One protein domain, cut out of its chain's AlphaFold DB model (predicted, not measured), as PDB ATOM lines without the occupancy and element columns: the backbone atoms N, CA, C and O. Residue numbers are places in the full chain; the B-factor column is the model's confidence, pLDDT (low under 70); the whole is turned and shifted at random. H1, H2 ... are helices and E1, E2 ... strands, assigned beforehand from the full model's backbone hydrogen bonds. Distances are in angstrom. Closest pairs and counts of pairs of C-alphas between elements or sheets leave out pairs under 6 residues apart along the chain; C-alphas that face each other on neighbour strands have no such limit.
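Overview. This is residues 21 to 85 of the 85 residues of an uncharacterized protein of bacterium ADurb.Bin431 (UniProt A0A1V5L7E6). A strongly twisted ribbon of three antiparallel strands, E1 E2 E3, has the short helix H1 at one end and H2 leading off the other. Printed are 65 residues, with two named helices and three named strands, H1 E1 E2 E3 H2 along the chain, mixed in class. It is loose, radius of gyration of the C-alphas 14.0 A, spanning 43 by 24 by 12 A.

Arrangement. E1, residues 36 to 43, E2, 57 to 64, and E3, 68 to 75, form a meander, each strand the antiparallel neighbour of the one before. Within hydrogen-bond range are N 37 and O 63, 2.9 A, and N 60 and O 72, 2.8 A. H1, residues 25 to 28, is on the sheet, over none of its strands. H2, residues 76 to 84, only grazes the sheet; its O i to N i+4 pairs are within range.

Along the chain. E1 is 19.9 A long, E2 21.7 A, E3 23.3 A, H2 12.6 A. C-alpha 25 is at (21.885, 24.102, -3.356), C-alpha 84 at (13.692, 32.337, -31.885).

Size, cuts and confidence. The printed part has no cut. The link E1 to E2 is long. No printed residue is under 70 in pLDDT.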
ATOM      1  N   GLU A  21      20.068  28.655 -14.858       97.31
ATOM      2  CA  GLU A  21      20.662  29.545 -13.852       97.31
ATOM      3  C   GLU A  21      20.791  28.797 -12.523       97.31
ATOM      4  O   GLU A  21      20.027  27.855 -12.306       97.31
ATOM      5  N   PRO A  22      21.704  29.218 -11.632       98.25
ATOM      6  CA  PRO A  22      21.845  28.611 -10.316       98.25
ATOM      7  C   PRO A  22      20.558  28.762  -9.498       98.25
ATOM      8  O   PRO A  22      20.106  29.879  -9.237       98.25
ATOM      9  N   ARG A  23      19.980  27.643  -9.073       98.00
ATOM     10  CA  ARG A  23      18.796  27.578  -8.202       98.00
ATOM     11  C   ARG A  23      18.947  26.529  -7.118       98.00
ATOM     12  O   ARG A  23      18.490  26.738  -5.997       98.00
ATOM     13  N   GLU A  24      19.586  25.417  -7.448       98.19
ATOM     14  CA  GLU A  24      19.743  24.301  -6.530       98.19
ATOM     15  C   GLU A  24      20.917  24.523  -5.576       98.19
ATOM     16  O   GLU A  24      21.878  25.237  -5.872       98.19
ATOM     17  N   SER A  25      20.874  23.886  -4.404       98.38
ATOM     18  CA  SER A  25      21.885  24.102  -3.356       98.38
ATOM     19  C   SER A  25      23.315  23.802  -3.824       98.38
ATOM     20  O   SER A  25      24.240  24.526  -3.456       98.38
ATOM     21  N   TRP A  26      23.486  22.797  -4.687       97.94
ATOM     22  CA  TRP A  26      24.768  22.415  -5.293       97.94
ATOM     23  C   TRP A  26      25.246  23.355  -6.414       97.94
ATOM     24  O   TRP A  26      26.379  23.235  -6.866       97.94
ATOM     25  N   GLU A  27      24.407  24.286  -6.868       98.62
ATOM     26  CA  GLU A  27      24.751  25.343  -7.835       98.62
ATOM     27  C   GLU A  27      25.028  26.673  -7.125       98.62
ATOM     28  O   GLU A  27      25.852  27.479  -7.563       98.62
ATOM     29  N   LEU A  28      24.334  26.896  -6.005       98.75
ATOM     30  CA  LEU A  28      24.459  28.091  -5.179       98.75
ATOM     31  C   LEU A  28      25.670  28.028  -4.238       98.75
ATOM     32  O   LEU A  28      26.239  29.069  -3.923       98.75
ATOM     33  N   THR A  29      26.079  26.834  -3.794       98.62
ATOM     34  CA  THR A  29      27.153  26.651  -2.802       98.62
ATOM     35  C   THR A  29      28.202  25.647  -3.276       98.62
ATOM     36  O   THR A  29      27.871  24.532  -3.665       98.62
ATOM     37  N   GLY A  30      29.479  26.026  -3.180       98.12
ATOM     38  CA  GLY A  30      30.625  25.206  -3.578       98.12
ATOM     39  C   GLY A  30      31.933  26.004  -3.550       98.12
ATOM     40  O   GLY A  30      32.006  27.038  -2.885       98.12
ATOM     41  N   GLN A  31      32.954  25.540  -4.276       98.69
ATOM     42  CA  GLN A  31      34.228  26.246  -4.457       98.69
ATOM     43  C   GLN A  31      34.023  27.653  -5.040       98.69
ATOM     44  O   GLN A  31      34.668  28.599  -4.587       98.69
ATOM     45  N   VAL A  32      33.108  27.795  -6.006       98.56
ATOM     46  CA  VAL A  32      32.686  29.089  -6.557       98.56
ATOM     47  C   VAL A  32      31.155  29.152  -6.521       98.56
ATOM     48  O   VAL A  32      30.513  28.436  -7.282       98.56
ATOM     49  N   PRO A  33      30.531  29.952  -5.636       98.38
ATOM     50  CA  PRO A  33      29.075  29.984  -5.497       98.38
ATOM     51  C   PRO A  33      28.384  30.617  -6.713       98.38
ATOM     52  O   PRO A  33      28.956  31.474  -7.387       98.38
ATOM     53  N   ASN A  34      27.113  30.264  -6.923       98.38
ATOM     54  CA  ASN A  34      26.251  30.779  -7.995       98.38
ATOM     55  C   ASN A  34      26.792  30.507  -9.409       98.38
ATOM     56  O   ASN A  34      26.764  31.389 -10.271       98.38
ATOM     57  N   VAL A  35      27.268  29.285  -9.659       98.44
ATOM     58  CA  VAL A  35      27.782  28.881 -10.975       98.44
ATOM     59  C   VAL A  35      26.973  27.721 -11.534       98.44
ATOM     60  O   VAL A  35      26.842  26.676 -10.899       98.44
ATOM     61  N   VAL A  36      26.510  27.904 -12.771       98.44
ATOM     62  CA  VAL A  36      26.149  26.831 -13.699       98.44
ATOM     63  C   VAL A  36      26.932  27.057 -14.989       98.44
ATOM     64  O   VAL A  36      26.837  28.123 -15.598       98.44
ATOM     65  N   PHE A  37      27.752  26.088 -15.389       98.38
ATOM     66  CA  PHE A  37      28.642  26.229 -16.539       98.38
ATOM     67  C   PHE A  37      28.502  25.033 -17.491       98.38
ATOM     68  O   PHE A  37      28.995  23.952 -17.172       98.38
ATOM     69  N   PRO A  38      27.818  25.168 -18.641       97.56
ATOM     70  CA  PRO A  38      27.632  24.062 -19.579       97.56
ATOM     71  C   PRO A  38      28.959  23.628 -20.218       97.56
ATOM     72  O   PRO A  38      29.676  24.456 -20.775       97.56
ATOM     73  N   SER A  39      29.255  22.325 -20.182       96.06
ATOM     74  CA  SER A  39      30.545  21.765 -20.627       96.06
ATOM     75  C   SER A  39      30.424  20.748 -21.763       96.06
ATOM     76  O   SER A  39      31.370  20.575 -22.527       96.06
ATOM     77  N   GLY A  40      29.285  20.065 -21.899       97.12
ATOM     78  CA  GLY A  40      29.082  19.099 -22.979       97.12
ATOM     79  C   GLY A  40      27.620  18.737 -23.176       97.12
ATOM     80  O   GLY A  40      26.897  18.537 -22.205       97.12
ATOM     81  N   LEU A  41      27.188  18.640 -24.432       97.62
ATOM     82  CA  LEU A  41      25.827  18.271 -24.807       97.62
ATOM     83  C   LEU A  41      25.868  17.061 -25.739       97.62
ATOM     84  O   LEU A  41      26.629  17.051 -26.704       97.62
ATOM     85  N   ILE A  42      25.037  16.062 -25.456       97.94
ATOM     86  CA  ILE A  42      24.812  14.909 -26.332       97.94
ATOM     87  C   ILE A  42      23.342  14.862 -26.743       97.94
ATOM     88  O   ILE A  42      22.467  15.126 -25.919       97.94
ATOM     89  N   VAL A  43      23.080  14.512 -28.001       98.06
ATOM     90  CA  VAL A  43      21.731  14.257 -28.530       98.06
ATOM     91  C   VAL A  43      21.556  12.763 -28.795       98.06
ATOM     92  O   VAL A  43      22.533  12.067 -29.092       98.06
ATOM     93  N   GLU A  44      20.334  12.257 -28.649       97.81
ATOM     94  CA  GLU A  44      20.042  10.822 -28.781       97.81
ATOM     95  C   GLU A  44      19.775  10.377 -30.221       97.81
ATOM     96  O   GLU A  44      20.009   9.220 -30.565       97.81
ATOM     97  N   GLU A  45      19.293  11.284 -31.068       98.44
ATOM     98  CA  GLU A  45      18.793  10.959 -32.400       98.44
ATOM     99  C   GLU A  45      19.409  11.866 -33.460       98.44
ATOM    100  O   GLU A  45      19.378  13.095 -33.349       98.44
ATOM    101  N   TYR A  46      19.889  11.240 -34.532       98.19
ATOM    102  CA  TYR A  46      20.508  11.911 -35.667       98.19
ATOM    103  C   TYR A  46      19.723  11.637 -36.958       98.19
ATOM    104  O   TYR A  46      18.970  10.658 -37.061       98.19
ATOM    105  N   ASP A  47      19.844  12.533 -37.930       97.06
ATOM    106  CA  ASP A  47      19.428  12.290 -39.307       97.06
ATOM    107  C   ASP A  47      20.523  11.560 -40.105       97.06
ATOM    108  O   ASP A  47      21.618  11.294 -39.606       97.06
ATOM    109  N   ASP A  48      20.225  11.228 -41.362       97.62
ATOM    110  CA  ASP A  48      21.139  10.481 -42.235       97.62
ATOM    111  C   ASP A  48      22.415  11.271 -42.593       97.62
ATOM    112  O   ASP A  48      23.374  10.701 -43.112       97.62
ATOM    113  N   GLN A  49      22.439  12.580 -42.322       95.75
ATOM    114  CA  GLN A  49      23.589  13.459 -42.533       95.75
ATOM    115  C   GLN A  49      24.416  13.660 -41.254       95.75
ATOM    116  O   GLN A  49      25.472  14.291 -41.299       95.75
ATOM    117  N   GLY A  50      23.974  13.101 -40.122       95.62
ATOM    118  CA  GLY A  50      24.652  13.204 -38.834       95.62
ATOM    119  C   GLY A  50      24.314  14.466 -38.038       95.62
ATOM    120  O   GLY A  50      25.003  14.753 -37.058       95.62
ATOM    121  N   PHE A  51      23.270  15.217 -38.406       95.94
ATOM    122  CA  PHE A  51      22.757  16.316 -37.583       95.94
ATOM    123  C   PHE A  51      21.749  15.805 -36.558       95.94
ATOM    124  O   PHE A  51      21.084  14.795 -36.772       95.94
ATOM    125  N   ALA A  52      21.608  16.515 -35.437       97.38
ATOM    126  CA  ALA A  52      20.560  16.225 -34.466       97.38
ATOM    127  C   ALA A  52      19.174  16.345 -35.119       97.38
ATOM    128  O   ALA A  52      18.895  17.331 -35.805       97.38
ATOM    129  N   ARG A  53      18.272  15.389 -34.863       98.00
ATOM    130  CA  ARG A  53      16.865  15.551 -35.265       98.00
ATOM    131  C   ARG A  53      16.242  16.734 -34.523       98.00
ATOM    132  O   ARG A  53      16.554  16.964 -33.358       98.00
ATOM    133  N   PHE A  54      15.321  17.447 -35.182       95.62
ATOM    134  CA  PHE A  54      14.710  18.674 -34.646       95.62
ATOM    135  C   PHE A  54      14.116  18.503 -33.244       95.62
ATOM    136  O   PHE A  54      14.236  19.401 -32.423       95.62
ATOM    137  N   ASP A  55      13.518  17.348 -32.956       97.50
ATOM    138  CA  ASP A  55      12.918  17.051 -31.653       97.50
ATOM    139  C   ASP A  55      13.710  15.993 -30.863       97.50
ATOM    140  O   ASP A  55      13.163  15.290 -30.017       97.50
ATOM    141  N   SER A  56      15.007  15.847 -31.152       98.44
ATOM    142  CA  SER A  56      15.855  14.886 -30.449       98.44
ATOM    143  C   SER A  56      15.970  15.247 -28.960       98.44
ATOM    144  O   SER A  56      16.217  16.417 -28.633       98.44
ATOM    145  N   PRO A  57      15.834  14.272 -28.043       98.56
ATOM    146  CA  PRO A  57      16.207  14.464 -26.648       98.56
ATOM    147  C   PRO A  57      17.703  14.762 -26.519       98.56
ATOM    148  O   PRO A  57      18.531  14.155 -27.206       98.56
ATOM    149  N   PHE A  58      18.066  15.653 -25.597       98.25
ATOM    150  CA  PHE A  58      19.460  15.935 -25.268       98.25
ATOM    151  C   PHE A  58      19.758  15.790 -23.772       98.25
ATOM    152  O   PHE A  58      18.890  15.917 -22.905       98.25
ATOM    153  N   ARG A  59      21.042  15.571 -23.479       98.50
ATOM    154  CA  ARG A  59      21.643  15.622 -22.142       98.50
ATOM    155  C   ARG A  59      22.773  16.647 -22.145       98.50
ATOM    156  O   ARG A  59      23.746  16.479 -22.874       98.50
ATOM    157  N   LEU A  60      22.635  17.699 -21.341       98.31
ATOM    158  CA  LEU A  60      23.624  18.754 -21.136       98.31
ATOM    159  C   LEU A  60      24.292  18.572 -19.771       98.31
ATOM    160  O   LEU A  60      23.667  18.765 -18.728       98.31
ATOM    161  N   TYR A  61      25.573  18.235 -19.782       98.56
ATOM    162  CA  TYR A  61      26.416  18.187 -18.596       98.56
ATOM    163  C   TYR A  61      26.968  19.578 -18.308       98.56
ATOM    164  O   TYR A  61      27.528  20.234 -19.196       98.56
ATOM    165  N   TYR A  62      26.829  20.021 -17.064       98.69
ATOM    166  CA  TYR A  62      27.268  21.342 -16.628       98.69
ATOM    167  C   TYR A  62      27.998  21.263 -15.287       98.69
ATOM    168  O   TYR A  62      27.678  20.432 -14.442       98.69
ATOM    169  N   GLY A  63      28.998  22.117 -15.087       98.69
ATOM    170  CA  GLY A  63      29.609  22.329 -13.779       98.69
ATOM    171  C   GLY A  63      28.673  23.133 -12.880       98.69
ATOM    172  O   GLY A  63      28.128  24.146 -13.318       98.69
ATOM    173  N   ALA A  64      28.501  22.688 -11.640       98.62
ATOM    174  CA  ALA A  64      27.721  23.369 -10.616       98.62
ATOM    175  C   ALA A  64      28.635  23.787  -9.458       98.62
ATOM    176  O   ALA A  64      29.368  22.964  -8.893       98.62
ATOM    177  N   ALA A  65      28.619  25.087  -9.166       98.56
ATOM    178  CA  ALA A  65      29.427  25.749  -8.145       98.56
ATOM    179  C   ALA A  65      30.944  25.428  -8.179       98.56
ATOM    180  O   ALA A  65      31.587  25.341  -7.128       98.56
ATOM    181  N   ASP A  66      31.510  25.158  -9.364       98.38
ATOM    182  CA  ASP A  66      32.875  24.632  -9.567       98.38
ATOM    183  C   ASP A  66      33.225  23.439  -8.655       98.38
ATOM    184  O   ASP A  66      34.360  23.285  -8.206       98.38
ATOM    185  N   THR A  67      32.231  22.605  -8.335       98.44
ATOM    186  CA  THR A  67      32.364  21.543  -7.323       98.44
ATOM    187  C   THR A  67      31.869  20.195  -7.822       98.44
ATOM    188  O   THR A  67      32.536  19.182  -7.624       98.44
ATOM    189  N   VAL A  68      30.704  20.164  -8.471       98.50
ATOM    190  CA  VAL A  68      30.093  18.928  -8.977       98.50
ATOM    191  C   VAL A  68      29.695  19.076 -10.441       98.50
ATOM    192  O   VAL A  68      29.663  20.179 -10.983       98.50
ATOM    193  N   VAL A  69      29.385  17.952 -11.087       98.56
ATOM    194  CA  VAL A  69      28.799  17.926 -12.431       98.56
ATOM    195  C   VAL A  69      27.309  17.619 -12.307       98.56
ATOM    196  O   VAL A  69      26.938  16.584 -11.755       98.56
ATOM    197  N   GLY A  70      26.469  18.515 -12.818       98.06
ATOM    198  CA  GLY A  70      25.029  18.331 -12.966       98.06
ATOM    199  C   GLY A  70      24.640  17.871 -14.373       98.06
ATOM    200  O   GLY A  70      25.443  17.905 -15.312       98.06
ATOM    201  N   LEU A  71      23.383  17.446 -14.515       97.94
ATOM    202  CA  LEU A  71      22.773  17.055 -15.784       97.94
ATOM    203  C   LEU A  71      21.455  17.810 -15.985       97.94
ATOM    204  O   LEU A  71      20.543  17.695 -15.171       97.94
ATOM    205  N   PHE A  72      21.353  18.531 -17.096       97.38
ATOM    206  CA  PHE A  72      20.130  19.155 -17.590       97.38
ATOM    207  C   PHE A  72      19.631  18.388 -18.819       97.38
ATOM    208  O   PHE A  72      20.414  18.052 -19.709       97.38
ATOM    209  N   THR A  73      18.336  18.089 -18.881       97.94
ATOM    210  CA  THR A  73      17.722  17.349 -19.993       97.94
ATOM    211  C   THR A  73      16.629  18.181 -20.638       97.94
ATOM    212  O   THR A  73      15.887  18.855 -19.930       97.94
ATOM    213  N   GLY A  74      16.487  18.071 -21.953       97.44
ATOM    214  CA  GLY A  74      15.441  18.750 -22.712       97.44
ATOM    215  C   GLY A  74      15.377  18.226 -24.141       97.44
ATOM    216  O   GLY A  74      15.929  17.162 -24.441       97.44
ATOM    217  N   ARG A  75      14.721  18.976 -25.025       98.19
ATOM    218  CA  ARG A  75      14.620  18.661 -26.461       98.19
ATOM    219  C   ARG A  75      15.258  19.744 -27.323       98.19
ATOM    220  O   ARG A  75      15.237  20.922 -26.980       98.19
ATOM    221  N   VAL A  76      15.829  19.358 -28.467       97.88
ATOM    222  CA  VAL A  76      16.441  20.314 -29.414       97.88
ATOM    223  C   VAL A  76      15.432  21.377 -29.870       97.88
ATOM    224  O   VAL A  76      15.792  22.546 -29.993       97.88
ATOM    225  N   SER A  77      14.166  21.000 -30.036       97.56
ATOM    226  CA  SER A  77      13.061  21.887 -30.402       97.56
ATOM    227  C   SER A  77      12.892  23.043 -29.410       97.56
ATOM    228  O   SER A  77      12.784  24.192 -29.832       97.56
ATOM    229  N   GLU A  78      12.996  22.768 -28.108       97.06
ATOM    230  CA  GLU A  78      12.932  23.769 -27.035       97.06
ATOM    231  C   GLU A  78      14.109  24.757 -27.106       97.06
ATOM    232  O   GLU A  78      13.930  25.949 -26.860       97.06
ATOM    233  N   LEU A  79      15.313  24.295 -27.482       95.88
ATOM    234  CA  LEU A  79      16.473  25.175 -27.687       95.88
ATOM    235  C   LEU A  79      16.247  26.131 -28.870       95.88
ATOM    236  O   LEU A  79      16.629  27.303 -28.802       95.88
ATOM    237  N   ILE A  80      15.654  25.631 -29.960       96.38
ATOM    238  CA  ILE A  80      15.350  26.425 -31.158       96.38
ATOM    239  C   ILE A  80      14.236  27.431 -30.867       96.38
ATOM    240  O   ILE A  80      14.388  28.609 -31.195       96.38
ATOM    241  N   GLU A  81      13.155  27.003 -30.215       95.94
ATOM    242  CA  GLU A  81      12.059  27.880 -29.795       95.94
ATOM    243  C   GLU A  81      12.577  28.981 -28.865       95.94
ATOM    244  O   GLU A  81      12.401  30.162 -29.153       95.94
ATOM    245  N   ALA A  82      13.338  28.626 -27.824       95.62
ATOM    246  CA  ALA A  82      13.918  29.599 -26.902       95.62
ATOM    247  C   ALA A  82      14.860  30.600 -27.591       95.62
ATOM    248  O   ALA A  82      15.003  31.731 -27.127       95.62
ATOM    249  N   ALA A  83      15.536  30.200 -28.673       95.38
ATOM    250  CA  ALA A  83      16.413  31.084 -29.430       95.38
ATOM    251  C   ALA A  83      15.658  32.030 -30.376       95.38
ATOM    252  O   ALA A  83      16.223  33.071 -30.709       95.38
ATOM    253  N   THR A  84      14.455  31.655 -30.822       94.00
ATOM    254  CA  THR A  84      13.692  32.337 -31.885       94.00
ATOM    255  C   THR A  84      12.442  33.076 -31.397       94.00
ATOM    256  O   THR A  84      11.896  33.868 -32.166       94.00
ATOM    257  N   ALA A  85      12.021  32.857 -30.146       84.62
ATOM    258  CA  ALA A  85      10.986  33.624 -29.444       84.62
ATOM    259  C   ALA A  85      11.473  35.016 -29.000       84.62
ATOM    260  O   ALA A  85      10.676  35.976 -29.120       84.62
TER     261      ALA A  85